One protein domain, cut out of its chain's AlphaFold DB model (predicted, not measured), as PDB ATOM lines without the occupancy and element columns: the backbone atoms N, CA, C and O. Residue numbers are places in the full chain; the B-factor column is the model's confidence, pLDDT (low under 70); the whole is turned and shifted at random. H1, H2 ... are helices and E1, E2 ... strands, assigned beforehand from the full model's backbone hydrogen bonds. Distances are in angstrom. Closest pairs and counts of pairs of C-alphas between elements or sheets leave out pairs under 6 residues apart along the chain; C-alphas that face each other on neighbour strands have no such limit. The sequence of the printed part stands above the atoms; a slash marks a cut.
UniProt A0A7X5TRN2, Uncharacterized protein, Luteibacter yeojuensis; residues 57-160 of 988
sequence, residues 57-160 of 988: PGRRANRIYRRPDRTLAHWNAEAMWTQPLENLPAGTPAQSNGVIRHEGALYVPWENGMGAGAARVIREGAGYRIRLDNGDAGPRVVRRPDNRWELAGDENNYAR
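AT A GLANCE: This is residues 57 to 160 of the 988 residues of an uncharacterized protein of Luteibacter yeojuensis (UniProt A0A7X5TRN2). A six-stranded antiparallel sheet, E3 to E8, is curled like part of a barrel and folds back on itself, so that E3, E4 and E5 face E7 and E8, with E6 as the hinge and E8 coming back near E4. The small hairpin E1 and E2 lies beside E7 at one end of the longest axis, the short helix H1 only grazes the sheet, and the loop around Gly 91 lies at the other end. The printed part has 104 residues with one named helix and eight named strands, in the order E1 E2 H1 E3 E4 E5 E6 E7 E8; the class is mostly strand, with under half of the residues in named elements. It is compact, with a radius of gyration of the C-alphas of 13.0 A and spans of 40 by 29 by 29 A.

HOW THE PARTS SIT: E1, residues 63 to 66, and E2, residues 72 to 75, form an antiparallel hairpin, with N 65 and O 73 at 2.9 A. H1, residues 77 to 82, has every O i to N i+4 pair within hydrogen-bond range, and it only grazes the sheet with residues 80 to 82. E3, residues 100 to 102, E4, residues 105 to 112, E5, residues 115 to 124, E6, residues 127 to 131, E7, residues 137 to 143, and E8, residues 149 to 151, form a meander, each strand the antiparallel neighbour of the one before. Its N and O pairs within hydrogen-bond range include N 100 and O 107 at 2.8 A for E3 and E4, N 110 and O 117 at 2.9 A for E4 and E5, N 122 and O 129 at 2.9 A for E5 and E6, N 130 and O 139 at 2.9 A for E6 and E7, and N 142 and O 150 at 2.9 A for E7 and E8. This sheet is strongly twisted, and E4 bends by 61 degrees at residue 109. The closest C-alphas of E4 and E8 are those of Trp 110 and Trp 149, 5.9 A apart. The closest C-alphas of E1 and E7 are those of Tyr 65 and Pro 139, 6.0 A apart. E3 and E8, the edge strands, are apart.

IN THESE COORDINATES: E1 begins with C-alpha 63 at (-61.228, 10.501, -78.269). From first to last C-alpha, E4 measures 20.3 A, E5 25.8 A and E7 17.9 A. E8 ends with C-alpha 151 at (-52.282, 5.645, -75.016).

THE WHOLE: The C-alphas farthest apart, those of Gly 91 and Arg 160, are 40.3 A apart. The printed part has no cut. The link from H1 to E3, residues 83 to 99, is long. The mean pLDDT of the printed part is 86.6, and residues 57 to 60 and residue 113 are under 70.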
ATOM      1  N   PRO A  57     -48.749   6.844 -83.913       37.50
ATOM      2  CA  PRO A  57     -48.385   8.091 -83.244       37.50
ATOM      3  C   PRO A  57     -48.100   9.155 -84.313       37.50
ATOM      4  O   PRO A  57     -47.150   9.030 -85.078       37.50
ATOM      5  N   GLY A  58     -48.982  10.154 -84.409       44.41
ATOM      6  CA  GLY A  58     -48.922  11.193 -85.440       44.41
ATOM      7  C   GLY A  58     -50.277  11.622 -86.011       44.41
ATOM      8  O   GLY A  58     -50.391  12.747 -86.486       44.41
ATOM      9  N   ARG A  59     -51.343  10.806 -85.928       57.41
ATOM     10  CA  ARG A  59     -52.681  11.281 -86.337       57.41
ATOM     11  C   ARG A  59     -53.308  12.123 -85.218       57.41
ATOM     12  O   ARG A  59     -53.507  11.631 -84.107       57.41
ATOM     13  N   ARG A  60     -53.622  13.392 -85.511       67.25
ATOM     14  CA  ARG A  60     -54.577  14.193 -84.722       67.25
ATOM     15  C   ARG A  60     -55.892  13.419 -84.699       67.25
ATOM     16  O   ARG A  60     -56.408  13.131 -85.772       67.25
ATOM     17  N   ALA A  61     -56.357  13.031 -83.511       75.00
ATOM     18  CA  ALA A  61     -57.614  12.313 -83.372       75.00
ATOM     19  C   ALA A  61     -58.328  12.629 -82.054       75.00
ATOM     20  O   ALA A  61     -57.712  12.531 -80.988       75.00
ATOM     21  N   ASN A  62     -59.614  12.980 -82.130       84.69
ATOM     22  CA  ASN A  62     -60.472  13.188 -80.958       84.69
ATOM     23  C   ASN A  62     -60.817  11.829 -80.318       84.69
ATOM     24  O   ASN A  62     -60.913  10.813 -81.011       84.69
ATOM     25  N   ARG A  63     -60.984  11.769 -78.989       85.12
ATOM     26  CA  ARG A  63     -61.228  10.501 -78.269       85.12
ATOM     27  C   ARG A  63     -62.202  10.643 -77.111       85.12
ATOM     28  O   ARG A  63     -62.215  11.655 -76.412       85.12
ATOM     29  N   ILE A  64     -62.946   9.571 -76.848       91.81
ATOM     30  CA  ILE A  64     -63.720   9.397 -75.618       91.81
ATOM     31  C   ILE A  64     -63.023   8.360 -74.742       91.81
ATOM     32  O   ILE A  64     -62.753   7.236 -75.168       91.81
ATOM     33  N   TYR A  65     -62.773   8.732 -73.493       92.12
ATOM     34  CA  TYR A  65     -62.129   7.887 -72.496       92.12
ATOM     35  C   TYR A  65     -62.993   7.790 -71.231       92.12
ATOM     36  O   TYR A  65     -63.851   8.635 -70.966       92.12
ATOM     37  N   ARG A  66     -62.787   6.734 -70.442       92.19
ATOM     38  CA  ARG A  66     -63.428   6.526 -69.139       92.19
ATOM     39  C   ARG A  66     -62.535   7.100 -68.049       92.19
ATOM     40  O   ARG A  66     -61.382   6.685 -67.932       92.19
ATOM     41  N   ARG A  67     -63.059   8.015 -67.236       90.75
ATOM     42  CA  ARG A  67     -62.440   8.505 -65.992       90.75
ATOM     43  C   ARG A  67     -62.405   7.397 -64.914       90.75
ATOM     44  O   ARG A  67     -63.089   6.382 -65.074       90.75
ATOM     45  N   PRO A  68     -61.656   7.566 -63.805       89.50
ATOM     46  CA  PRO A  68     -61.635   6.599 -62.699       89.50
ATOM     47  C   PRO A  68     -63.006   6.362 -62.040       89.50
ATOM     48  O   PRO A  68     -63.295   5.252 -61.601       89.50
ATOM     49  N   ASP A  69     -63.890   7.368 -62.043       89.31
ATOM     50  CA  ASP A  69     -65.298   7.258 -61.612       89.31
ATOM     51  C   ASP A  69     -66.202   6.539 -62.644       89.31
ATOM     52  O   ASP A  69     -67.424   6.522 -62.512       89.31
ATOM     53  N   ARG A  70     -65.601   5.939 -63.685       88.44
ATOM     54  CA  ARG A  70     -66.223   5.299 -64.860       88.44
ATOM     55  C   ARG A  70     -67.052   6.228 -65.755       88.44
ATOM     56  O   ARG A  70     -67.538   5.755 -66.788       88.44
ATOM     57  N   THR A  71     -67.182   7.517 -65.425       90.62
ATOM     58  CA  THR A  71     -67.836   8.492 -66.306       90.62
ATOM     59  C   THR A  71     -67.022   8.691 -67.582       90.62
ATOM     60  O   THR A  71     -65.817   8.437 -67.620       90.62
ATOM     61  N   LEU A  72     -67.685   9.100 -68.661       91.88
ATOM     62  CA  LEU A  72     -67.011   9.396 -69.921       91.88
ATOM     63  C   LEU A  72     -66.527  10.842 -69.939       91.88
ATOM     64  O   LEU A  72     -67.214  11.739 -69.454       91.88
ATOM     65  N   ALA A  73     -65.381  11.056 -70.568       90.94
ATOM     66  CA  ALA A  73     -64.833  12.366 -70.863       90.94
ATOM     67  C   ALA A  73     -64.309  12.402 -72.304       90.94
ATOM     68  O   ALA A  73     -63.858  11.388 -72.841       90.94
ATOM     69  N   HIS A  74     -64.385  13.577 -72.919       90.12
ATOM     70  CA  HIS A  74     -63.783  13.854 -74.217       90.12
ATOM     71  C   HIS A  74     -62.347  14.366 -74.025       90.12
ATOM     72  O   HIS A  74     -62.065  15.087 -73.066       90.12
ATOM     73  N   TRP A  75     -61.444  14.000 -74.931       88.06
ATOM     74  CA  TRP A  75     -60.141  14.641 -75.110       88.06
ATOM     75  C   TRP A  75     -60.008  14.960 -76.595       88.06
ATOM     76  O   TRP A  75     -60.039  14.044 -77.424       88.06
ATOM     77  N   ASN A  76     -59.933  16.247 -76.937       85.44
ATOM     78  CA  ASN A  76     -59.808  16.654 -78.327       85.44
ATOM     79  C   ASN A  76     -58.361  16.475 -78.822       85.44
ATOM     80  O   ASN A  76     -57.396  16.423 -78.053       85.44
ATOM     81  N   ALA A  77     -58.217  16.363 -80.138       80.06
ATOM     82  CA  ALA A  77     -56.950  16.151 -80.817       80.06
ATOM     83  C   ALA A  77     -55.959  17.289 -80.556       80.06
ATOM     84  O   ALA A  77     -54.753  17.049 -80.515       80.06
ATOM     85  N   GLU A  78     -56.474  18.508 -80.380       80.50
ATOM     86  CA  GLU A  78     -55.679  19.688 -80.063       80.50
ATOM     87  C   GLU A  78     -55.068  19.592 -78.666       80.50
ATOM     88  O   GLU A  78     -53.848  19.620 -78.583       80.50
ATOM     89  N   ALA A  79     -55.844  19.351 -77.600       78.44
ATOM     90  CA  ALA A  79     -55.283  19.181 -76.256       78.44
ATOM     91  C   ALA A  79     -54.324  17.984 -76.164       78.44
ATOM     92  O   ALA A  79     -53.344  18.049 -75.435       78.44
ATOM     93  N   MET A  80     -54.531  16.909 -76.936       76.75
ATOM     94  CA  MET A  80     -53.559  15.806 -77.037       76.75
ATOM     95  C   MET A  80     -52.216  16.237 -77.662       76.75
ATOM     96  O   MET A  80     -51.166  15.667 -77.350       76.75
ATOM     97  N   TRP A  81     -52.238  17.225 -78.560       75.19
ATOM     98  CA  TRP A  81     -51.050  17.788 -79.204       75.19
ATOM     99  C   TRP A  81     -50.400  18.895 -78.371       75.19
ATOM    100  O   TRP A  81     -49.183  18.897 -78.231       75.19
ATOM    101  N   THR A  82     -51.185  19.803 -77.794       76.56
ATOM    102  CA  THR A  82     -50.694  20.933 -76.994       76.56
ATOM    103  C   THR A  82     -50.408  20.576 -75.536       76.56
ATOM    104  O   THR A  82     -49.802  21.397 -74.852       76.56
ATOM    105  N   GLN A  83     -50.774  19.366 -75.074       79.75
ATOM    106  CA  GLN A  83     -50.462  18.848 -73.736       79.75
ATOM    107  C   GLN A  83     -48.990  19.137 -73.386       79.75
ATOM    108  O   GLN A  83     -48.107  18.571 -74.042       79.75
ATOM    109  N   PRO A  84     -48.698  19.979 -72.374       77.12
ATOM    110  CA  PRO A  84     -47.327  20.331 -72.029       77.12
ATOM    111  C   PRO A  84     -46.487  19.090 -71.711       77.12
ATOM    112  O   PRO A  84     -46.805  18.314 -70.805       77.12
ATOM    113  N   LEU A  85     -45.398  18.923 -72.464       86.44
ATOM    114  CA  LEU A  85     -44.347  17.950 -72.180       86.44
ATOM    115  C   LEU A  85     -43.252  18.643 -71.369       86.44
ATOM    116  O   LEU A  85     -42.706  19.664 -71.785       86.44
ATOM    117  N   GLU A  86     -42.929  18.092 -70.204       89.56
ATOM    118  CA  GLU A  86     -41.918  18.657 -69.313       89.56
ATOM    119  C   GLU A  86     -40.521  18.149 -69.715       89.56
ATOM    120  O   GLU A  86     -40.279  16.945 -69.838       89.56
ATOM    121  N   ASN A  87     -39.581  19.077 -69.922       88.81
ATOM    122  CA  ASN A  87     -38.176  18.770 -70.197       88.81
ATOM    123  C   ASN A  87     -37.446  18.472 -68.880       88.81
ATOM    124  O   ASN A  87     -36.842  19.357 -68.275       88.81
ATOM    125  N   LEU A  88     -37.537  17.222 -68.421       89.75
ATOM    126  CA  LEU A  88     -36.880  16.773 -67.191       89.75
ATOM    127  C   LEU A  88     -35.343  16.867 -67.297       89.75
ATOM    128  O   LEU A  88     -34.796  16.652 -68.383       89.75
ATOM    129  N   PRO A  89     -34.618  17.118 -66.186       89.81
ATOM    130  CA  PRO A  89     -33.162  17.215 -66.203       89.81
ATOM    131  C   PRO A  89     -32.480  15.972 -66.790       89.81
ATOM    132  O   PRO A  89     -32.860  14.831 -66.496       89.81
ATOM    133  N   ALA A  90     -31.442  16.197 -67.597       81.62
ATOM    134  CA  ALA A  90     -30.684  15.135 -68.249       81.62
ATOM    135  C   ALA A  90     -30.136  14.124 -67.225       81.62
ATOM    136  O   ALA A  90     -29.535  14.497 -66.220       81.62
ATOM    137  N   GLY A  91     -30.353  12.832 -67.485       80.69
ATOM    138  CA  GLY A  91     -29.942  11.750 -66.586       80.69
ATOM    139  C   GLY A  91     -30.903  11.442 -65.430       80.69
ATOM    140  O   GLY A  91     -30.598  10.544 -64.648       80.69
ATOM    141  N   THR A  92     -32.064  12.108 -65.316       89.00
ATOM    142  CA  THR A  92     -33.086  11.738 -64.312       89.00
ATOM    143  C   THR A  92     -33.517  10.273 -64.517       89.00
ATOM    144  O   THR A  92     -34.058   9.947 -65.577       89.00
ATOM    145  N   PRO A  93     -33.294   9.364 -63.548       88.50
ATOM    146  CA  PRO A  93     -33.430   7.931 -63.787       88.50
ATOM    147  C   PRO A  93     -34.895   7.487 -63.848       88.50
ATOM    148  O   PRO A  93     -35.693   7.751 -62.945       88.50
ATOM    149  N   ALA A  94     -35.235   6.729 -64.892       89.62
ATOM    150  CA  ALA A  94     -36.475   5.967 -64.936       89.62
ATOM    151  C   ALA A  94     -36.398   4.762 -63.983       89.62
ATOM    152  O   ALA A  94     -35.383   4.069 -63.901       89.62
ATOM    153  N   GLN A  95     -37.494   4.485 -63.282       92.25
ATOM    154  CA  GLN A  95     -37.674   3.258 -62.509       92.25
ATOM    155  C   GLN A  95     -37.762   2.037 -63.444       92.25
ATOM    156  O   GLN A  95     -38.003   2.169 -64.644       92.25
ATOM    157  N   SER A  96     -37.644   0.819 -62.905       87.56
ATOM    158  CA  SER A  96     -37.727  -0.430 -63.689       87.56
ATOM    159  C   SER A  96     -39.044  -0.588 -64.471       87.56
ATOM    160  O   SER A  96     -39.057  -1.159 -65.564       87.56
ATOM    161  N   ASN A  97     -40.144  -0.020 -63.964       87.88
ATOM    162  CA  ASN A  97     -41.444   0.066 -64.640       87.88
ATOM    163  C   ASN A  97     -41.483   1.085 -65.806       87.88
ATOM    164  O   ASN A  97     -42.418   1.037 -66.601       87.88
ATOM    165  N   GLY A  98     -40.455   1.924 -65.980       91.31
ATOM    166  CA  GLY A  98     -40.334   2.938 -67.034       91.31
ATOM    167  C   GLY A  98     -40.922   4.307 -66.675       91.31
ATOM    168  O   GLY A  98     -41.034   5.156 -67.557       91.31
ATOM    169  N   VAL A  99     -41.315   4.511 -65.415       95.19
ATOM    170  CA  VAL A  99     -41.836   5.778 -64.879       95.19
ATOM    171  C   VAL A  99     -40.688   6.573 -64.266       95.19
ATOM    172  O   VAL A  99     -39.878   6.034 -63.513       95.19
ATOM    173  N   ILE A 100     -40.624   7.866 -64.560       95.75
ATOM    174  CA  ILE A 100     -39.660   8.797 -63.968       95.75
ATOM    175  C   ILE A 100     -40.338   9.500 -62.784       95.75
ATOM    176  O   ILE A 100     -41.522   9.839 -62.847       95.75
ATOM    177  N   ARG A 101     -39.603   9.717 -61.687       95.38
ATOM    178  CA  ARG A 101     -40.085  10.477 -60.525       95.38
ATOM    179  C   ARG A 101     -39.220  11.714 -60.328       95.38
ATOM    180  O   ARG A 101     -38.025  11.587 -60.083       95.38
ATOM    181  N   HIS A 102     -39.834  12.889 -60.407       94.88
ATOM    182  CA  HIS A 102     -39.166  14.182 -60.283       94.88
ATOM    183  C   HIS A 102     -40.056  15.117 -59.453       94.88
ATOM    184  O   HIS A 102     -41.274  15.067 -59.593       94.88
ATOM    185  N   GLU A 103     -39.466  15.868 -58.519       93.31
ATOM    186  CA  GLU A 103     -40.167  16.806 -57.612       93.31
ATOM    187  C   GLU A 103     -41.469  16.250 -56.987       93.31
ATOM    188  O   GLU A 103     -42.508  16.900 -56.901       93.31
ATOM    189  N   GLY A 104     -41.435  14.976 -56.580       91.25
ATOM    190  CA  GLY A 104     -42.575  14.246 -56.010       91.25
ATOM    191  C   GLY A 104     -43.612  13.747 -57.030       91.25
ATOM    192  O   GLY A 104     -44.253  12.721 -56.771       91.25
ATOM    193  N   ALA A 105     -43.724  14.404 -58.186       95.19
ATOM    194  CA  ALA A 105     -44.576  14.027 -59.309       95.19
ATOM    195  C   ALA A 105     -44.056  12.792 -60.075       95.19
ATOM    196  O   ALA A 105     -42.923  12.335 -59.898       95.19
ATOM    197  N   LEU A 106     -44.930  12.221 -60.909       95.88
ATOM    198  CA  LEU A 106     -44.657  11.053 -61.746       95.88
ATOM    199  C   LEU A 106     -44.777  11.436 -63.220       95.88
ATOM    200  O   LEU A 106     -45.650  12.220 -63.593       95.88
ATOM    201  N   TYR A 107     -43.925  10.836 -64.044       96.25
ATOM    202  CA  TYR A 107     -43.782  11.146 -65.461       96.25
ATOM    203  C   TYR A 107     -43.537   9.886 -66.284       96.25
ATOM    204  O   TYR A 107     -42.957   8.915 -65.792       96.25
ATOM    205  N   VAL A 108     -43.908   9.923 -67.560       94.56
ATOM    206  CA  VAL A 108     -43.526   8.905 -68.545       94.56
ATOM    207  C   VAL A 108     -42.863   9.566 -69.757       94.56
ATOM    208  O   VAL A 108     -43.339  10.619 -70.187       94.56
ATOM    209  N   PRO A 109     -41.790   8.983 -70.328       91.94
ATOM    210  CA  PRO A 109     -41.281   9.390 -71.635       91.94
ATOM    211  C   PRO A 109     -42.398   9.319 -72.678       91.94
ATOM    212  O   PRO A 109     -42.999   8.260 -72.861       91.94
ATOM    213  N   TRP A 110     -42.689  10.440 -73.329       89.44
ATOM    214  CA  TRP A 110     -43.831  10.600 -74.222       89.44
ATOM    215  C   TRP A 110     -43.438  11.327 -75.501       89.44
ATOM    216  O   TRP A 110     -42.504  12.125 -75.516       89.44
ATOM    217  N   GLU A 111     -44.182  11.061 -76.566       84.12
ATOM    218  CA  GLU A 111     -43.956  11.628 -77.889       84.12
ATOM    219  C   GLU A 111     -45.314  11.981 -78.501       84.12
ATOM    220  O   GLU A 111     -46.189  11.123 -78.640       84.12
ATOM    221  N   ASN A 112     -45.512  13.258 -78.816       80.12
ATOM    222  CA  ASN A 112     -46.695  13.757 -79.511       80.12
ATOM    223  C   ASN A 112     -46.272  14.671 -80.674       80.12
ATOM    224  O   ASN A 112     -45.095  14.764 -81.017       80.12
ATOM    225  N   GLY A 113     -47.231  15.349 -81.307       68.94
ATOM    226  CA  GLY A 113     -46.951  16.214 -82.455       68.94
ATOM    227  C   GLY A 113     -46.143  17.487 -82.162       68.94
ATOM    228  O   GLY A 113     -45.799  18.188 -83.108       68.94
ATOM    229  N   MET A 114     -45.827  17.783 -80.895       75.50
ATOM    230  CA  MET A 114     -44.896  18.849 -80.494       75.50
ATOM    231  C   MET A 114     -43.464  18.331 -80.263       75.50
ATOM    232  O   MET A 114     -42.552  19.133 -80.075       75.50
ATOM    233  N   GLY A 115     -43.249  17.009 -80.284       82.50
ATOM    234  CA  GLY A 115     -41.946  16.365 -80.111       82.50
ATOM    235  C   GLY A 115     -41.935  15.286 -79.025       82.50
ATOM    236  O   GLY A 115     -42.977  14.787 -78.597       82.50
ATOM    237  N   ALA A 116     -40.728  14.923 -78.584       85.81
ATOM    238  CA  ALA A 116     -40.495  13.989 -77.485       85.81
ATOM    239  C   ALA A 116     -40.115  14.735 -76.194       85.81
ATOM    240  O   ALA A 116     -39.342  15.690 -76.229       85.81
ATOM    241  N   GLY A 117     -40.631  14.273 -75.056       89.81
ATOM    242  CA  GLY A 117     -40.399  14.851 -73.731       89.81
ATOM    243  C   GLY A 117     -40.963  13.947 -72.634       89.81
ATOM    244  O   GLY A 117     -41.030  12.728 -72.810       89.81
ATOM    245  N   ALA A 118     -41.391  14.512 -71.503       92.00
ATOM    246  CA  ALA A 118     -42.048  13.749 -70.441       92.00
ATOM    247  C   ALA A 118     -43.495  14.212 -70.211       92.00
ATOM    248  O   ALA A 118     -43.740  15.356 -69.835       92.00
ATOM    249  N   ALA A 119     -44.464  13.309 -70.384       93.25
ATOM    250  CA  ALA A 119     -45.849  13.571 -70.004       93.25
ATOM    251  C   ALA A 119     -46.038  13.303 -68.505       93.25
ATOM    252  O   ALA A 119     -45.648  12.246 -67.994       93.25
ATOM    253  N   ARG A 120     -46.656  14.248 -67.794       95.12
ATOM    254  CA  ARG A 120     -46.975  14.106 -66.369       95.12
ATOM    255  C   ARG A 120     -48.130  13.127 -66.176       95.12
ATOM    256  O   ARG A 120     -49.138  13.193 -66.879       95.12
ATOM    257  N   VAL A 121     -48.006  12.227 -65.201       95.31
ATOM    258  CA  VAL A 121     -48.992  11.169 -64.945       95.31
ATOM    259  C   VAL A 121     -49.444  11.098 -63.490       95.31
ATOM    260  O   VAL A 121     -48.727  11.462 -62.558       95.31
ATOM    261  N   ILE A 122     -50.643  10.556 -63.298       94.94
ATOM    262  CA  ILE A 122     -51.142  10.055 -62.015       94.94
ATOM    263  C   ILE A 122     -51.225   8.525 -62.045       94.94
ATOM    264  O   ILE A 122     -51.297   7.911 -63.110       94.94
ATOM    265  N   ARG A 123     -51.225   7.896 -60.866       92.88
ATOM    266  CA  ARG A 123     -51.371   6.441 -60.711       92.88
ATOM    267  C   ARG A 123     -52.837   6.071 -60.478       92.88
ATOM    268  O   ARG A 123     -53.476   6.636 -59.598       92.88
ATOM    269  N   GLU A 124     -53.327   5.068 -61.197       88.06
ATOM    270  CA  GLU A 124     -54.658   4.477 -61.022       88.06
ATOM    271  C   GLU A 124     -54.496   2.962 -60.827       88.06
ATOM    272  O   GLU A 124     -54.234   2.216 -61.771       88.06
ATOM    273  N   GLY A 125     -54.590   2.498 -59.577       85.88
ATOM    274  CA  GLY A 125     -54.368   1.093 -59.223       85.88
ATOM    275  C   GLY A 125     -52.992   0.575 -59.672       85.88
ATOM    276  O   GLY A 125     -51.948   0.987 -59.151       85.88
ATOM    277  N   ALA A 126     -53.002  -0.346 -60.640       81.75
ATOM    278  CA  ALA A 126     -51.808  -0.935 -61.252       81.75
ATOM    279  C   ALA A 126     -51.299  -0.184 -62.504       81.75
ATOM    280  O   ALA A 126     -50.267  -0.561 -63.051       81.75
ATOM    281  N   GLY A 127     -52.013   0.843 -62.978       91.25
ATOM    282  CA  GLY A 127     -51.680   1.607 -64.181       91.25
ATOM    283  C   GLY A 127     -51.440   3.096 -63.929       91.25
ATOM    284  O   GLY A 127     -51.415   3.570 -62.790       91.25
ATOM    285  N   TYR A 128     -51.284   3.832 -65.029       94.38
ATOM    286  CA  TYR A 128     -51.034   5.271 -65.046       94.38
ATOM    287  C   TYR A 128     -51.966   5.967 -66.042       94.38
ATOM    288  O   TYR A 128     -52.422   5.354 -67.010       94.38
ATOM    289  N   ARG A 129     -52.233   7.252 -65.810       94.06
ATOM    290  CA  ARG A 129     -53.003   8.142 -66.692       94.06
ATOM    291  C   ARG A 129     -52.277   9.458 -66.876       94.06
ATOM    292  O   ARG A 129     -51.647   9.915 -65.925       94.06
ATOM    293  N   ILE A 130     -52.425  10.085 -68.039       92.94
ATOM    294  CA  ILE A 130     -52.007  11.480 -68.238       92.94
ATOM    295  C   ILE A 130     -52.752  12.360 -67.230       92.94
ATOM    296  O   ILE A 130     -53.953  12.186 -67.006       92.94
ATOM    297  N   ARG A 131     -52.027  13.281 -66.595       93.06
ATOM    298  CA  ARG A 131     -52.613  14.348 -65.789       93.06
ATOM    299  C   ARG A 131     -52.956  15.508 -66.717       93.06
ATOM    300  O   ARG A 131     -52.059  16.028 -67.369       93.06
ATOM    301  N   LEU A 132     -54.222  15.910 -66.742       89.25
ATOM    302  CA  LEU A 132     -54.665  17.088 -67.486       89.25
ATOM    303  C   LEU A 132     -54.294  18.379 -66.743       89.25
ATOM    304  O   LEU A 132     -54.017  18.366 -65.540       89.25
ATOM    305  N   ASP A 133     -54.326  19.503 -67.454       83.81
ATOM    306  CA  ASP A 133     -53.841  20.799 -66.960       83.81
ATOM    307  C   ASP A 133     -54.669  21.327 -65.775       83.81
ATOM    308  O   ASP A 133     -54.123  21.887 -64.824       83.81
ATOM    309  N   ASN A 134     -55.976  21.039 -65.757       82.00
ATOM    310  CA  ASN A 134     -56.865  21.299 -64.616       82.00
ATOM    311  C   ASN A 134     -56.635  20.348 -63.415       82.00
ATOM    312  O   ASN A 134     -57.307  20.466 -62.393       82.00
ATOM    313  N   GLY A 135     -55.712  19.389 -63.534       86.81
ATOM    314  CA  GLY A 135     -55.409  18.363 -62.539       86.81
ATOM    315  C   GLY A 135     -56.187  17.050 -62.683       86.81
ATOM    316  O   GLY A 135     -55.864  16.106 -61.959       86.81
ATOM    317  N   ASP A 136     -57.162  16.953 -63.596       88.12
ATOM    318  CA  ASP A 136     -57.995  15.755 -63.757       88.12
ATOM    319  C   ASP A 136     -57.218  14.524 -64.257       88.12
ATOM    320  O   ASP A 136     -56.175  14.592 -64.917       88.12
ATOM    321  N   ALA A 137     -57.818  13.363 -63.990       91.06
ATOM    322  CA  ALA A 137     -57.436  12.081 -64.556       91.06
ATOM    323  C   ALA A 137     -57.812  11.988 -66.047       91.06
ATOM    324  O   ALA A 137     -58.972  11.732 -66.376       91.06
ATOM    325  N   GLY A 138     -56.827  12.143 -66.933       91.50
ATOM    326  CA  GLY A 138     -56.965  11.952 -68.376       91.50
ATOM    327  C   GLY A 138     -56.939  10.477 -68.816       91.50
ATOM    328  O   GLY A 138     -57.163   9.564 -68.008       91.50
ATOM    329  N   PRO A 139     -56.668  10.208 -70.105       91.81
ATOM    330  CA  PRO A 139     -56.553   8.852 -70.641       91.81
ATOM    331  C   PRO A 139     -55.432   8.013 -70.012       91.81
ATOM    332  O   PRO A 139     -54.410   8.524 -69.547       91.81
ATOM    333  N   ARG A 140     -55.619   6.692 -70.038       92.62
ATOM    334  CA  ARG A 140     -54.681   5.668 -69.559       92.62
ATOM    335  C   ARG A 140     -53.444   5.574 -70.454       92.62
ATOM    336  O   ARG A 140     -53.563   5.600 -71.678       92.62
ATOM    337  N   VAL A 141     -52.271   5.363 -69.868       92.19
ATOM    338  CA  VAL A 141     -51.028   5.114 -70.615       92.19
ATOM    339  C   VAL A 141     -50.428   3.757 -70.279       92.19
ATOM    340  O   VAL A 141     -50.550   3.260 -69.156       92.19
ATOM    341  N   VAL A 142     -49.794   3.146 -71.276       92.88
ATOM    342  CA  VAL A 142     -49.133   1.840 -71.183       92.88
ATOM    343  C   VAL A 142     -47.754   1.902 -71.823       92.88
ATOM    344  O   VAL A 142     -47.547   2.610 -72.806       92.88
ATOM    345  N   ARG A 143     -46.814   1.138 -71.266       92.50
ATOM    346  CA  ARG A 143     -45.471   0.956 -71.816       92.50
ATOM    347  C   ARG A 143     -45.479  -0.228 -72.781       92.50
ATOM    348  O   ARG A 143     -45.885  -1.329 -72.404       92.50
ATOM    349  N   ARG A 144     -45.033  -0.004 -74.013       87.81
ATOM    350  CA  ARG A 144     -44.814  -1.040 -75.029       87.81
ATOM    351  C   ARG A 144     -43.561  -1.878 -74.710       87.81
ATOM    352  O   ARG A 144     -42.697  -1.431 -73.954       87.81
ATOM    353  N   PRO A 145     -43.402  -3.068 -75.329       87.62
ATOM    354  CA  PRO A 145     -42.184  -3.879 -75.207       87.62
ATOM    355  C   PRO A 145     -40.897  -3.193 -75.703       87.62
ATOM    356  O   PRO A 145     -39.810  -3.590 -75.303       87.62
ATOM    357  N   ASP A 146     -41.011  -2.162 -76.548       84.38
ATOM    358  CA  ASP A 146     -39.899  -1.315 -77.013       84.38
ATOM    359  C   ASP A 146     -39.510  -0.204 -76.009       84.38
ATOM    360  O   ASP A 146     -38.609   0.587 -76.273       84.38
ATOM    361  N   ASN A 147     -40.151  -0.178 -74.834       83.50
ATOM    362  CA  ASN A 147     -40.048   0.818 -73.763       83.50
ATOM    363  C   ASN A 147     -40.707   2.182 -74.026       83.50
ATOM    364  O   ASN A 147     -40.726   2.996 -73.101       83.50
ATOM    365  N   ARG A 148     -41.287   2.434 -75.206       87.12
ATOM    366  CA  ARG A 148     -42.060   3.661 -75.463       87.12
ATOM    367  C   ARG A 148     -43.375   3.611 -74.684       87.12
ATOM    368  O   ARG A 148     -43.944   2.534 -74.496       87.12
ATOM    369  N   TRP A 149     -43.881   4.760 -74.244       90.94
ATOM    370  CA  TRP A 149     -45.239   4.853 -73.708       90.94
ATOM    371  C   TRP A 149     -46.211   5.328 -74.784       90.94
ATOM    372  O   TRP A 149     -45.863   6.133 -75.644       90.94
ATOM    373  N   GLU A 150     -47.436   4.819 -74.728       89.38
ATOM    374  CA  GLU A 150     -48.538   5.227 -75.598       89.38
ATOM    375  C   GLU A 150     -49.865   5.274 -74.831       89.38
ATOM    376  O   GLU A 150     -49.969   4.825 -73.684       89.38
ATOM    377  N   LEU A 151     -50.908   5.779 -75.491       87.81
ATOM    378  CA  LEU A 151     -52.282   5.645 -75.016       87.81
ATOM    379  C   LEU A 151     -52.676   4.170 -75.082       87.81
ATOM    380  O   LEU A 151     -52.556   3.548 -76.136       87.81
ATOM    381  N   ALA A 152     -53.207   3.623 -73.989       87.94
ATOM    382  CA  ALA A 152     -53.736   2.262 -73.987       87.94
ATOM    383  C   ALA A 152     -54.765   2.079 -75.116       87.94
ATOM    384  O   ALA A 152     -55.725   2.844 -75.205       87.94
ATOM    385  N   GLY A 153     -54.568   1.075 -75.974       81.81
ATOM    386  CA  GLY A 153     -55.499   0.710 -77.047       81.81
ATOM    387  C   GLY A 153     -56.673  -0.131 -76.543       81.81
ATOM    388  O   GLY A 153     -56.912  -1.210 -77.079       81.81
ATOM    389  N   ASP A 154     -57.341   0.320 -75.477       85.25
ATOM    390  CA  ASP A 154     -58.445  -0.381 -74.811       85.25
ATOM    391  C   ASP A 154     -59.696   0.510 -74.636       85.25
ATOM    392  O   ASP A 154     -59.659   1.726 -74.840       85.25
ATOM    393  N   GLU A 155     -60.828  -0.096 -74.259       81.12
ATOM    394  CA  GLU A 155     -62.138   0.573 -74.139       81.12
ATOM    395  C   GLU A 155     -62.202   1.698 -73.088       81.12
ATOM    396  O   GLU A 155     -63.175   2.457 -73.053       81.12
ATOM    397  N   ASN A 156     -61.192   1.837 -72.222       84.75
ATOM    398  CA  ASN A 156     -61.096   2.962 -71.292       84.75
ATOM    399  C   ASN A 156     -60.540   4.223 -71.968       84.75
ATOM    400  O   ASN A 156     -60.594   5.285 -71.363       84.75
ATOM    401  N   ASN A 157     -60.037   4.115 -73.201       86.00
ATOM    402  CA  ASN A 157     -59.362   5.172 -73.960       86.00
ATOM    403  C   ASN A 157     -59.898   5.376 -75.380       86.00
ATOM    404  O   ASN A 157     -59.656   6.422 -75.985       86.00
ATOM    405  N   TYR A 158     -60.547   4.353 -75.928       85.75
ATOM    406  CA  TYR A 158     -61.251   4.407 -77.200       85.75
ATOM    407  C   TYR A 158     -62.674   3.886 -76.990       85.75
ATOM    408  O   TYR A 158     -63.096   2.870 -77.540       85.75
ATOM    409  N   ALA A 159     -63.396   4.555 -76.091       90.50
ATOM    410  CA  ALA A 159     -64.777   4.222 -75.793       90.50
ATOM    411  C   ALA A 159     -65.672   4.533 -77.004       90.50
ATOM    412  O   ALA A 159     -65.410   5.467 -77.771       90.50
ATOM    413  N   ARG A 160     -66.764   3.774 -77.137       91.50
ATOM    414  CA  ARG A 160     -67.809   3.992 -78.145       91.50
ATOM    415  C   ARG A 160     -68.232   5.466 -78.202       91.50
ATOM    416  O   ARG A 160     -68.546   6.044 -77.161       91.50
TER     417      ARG A 160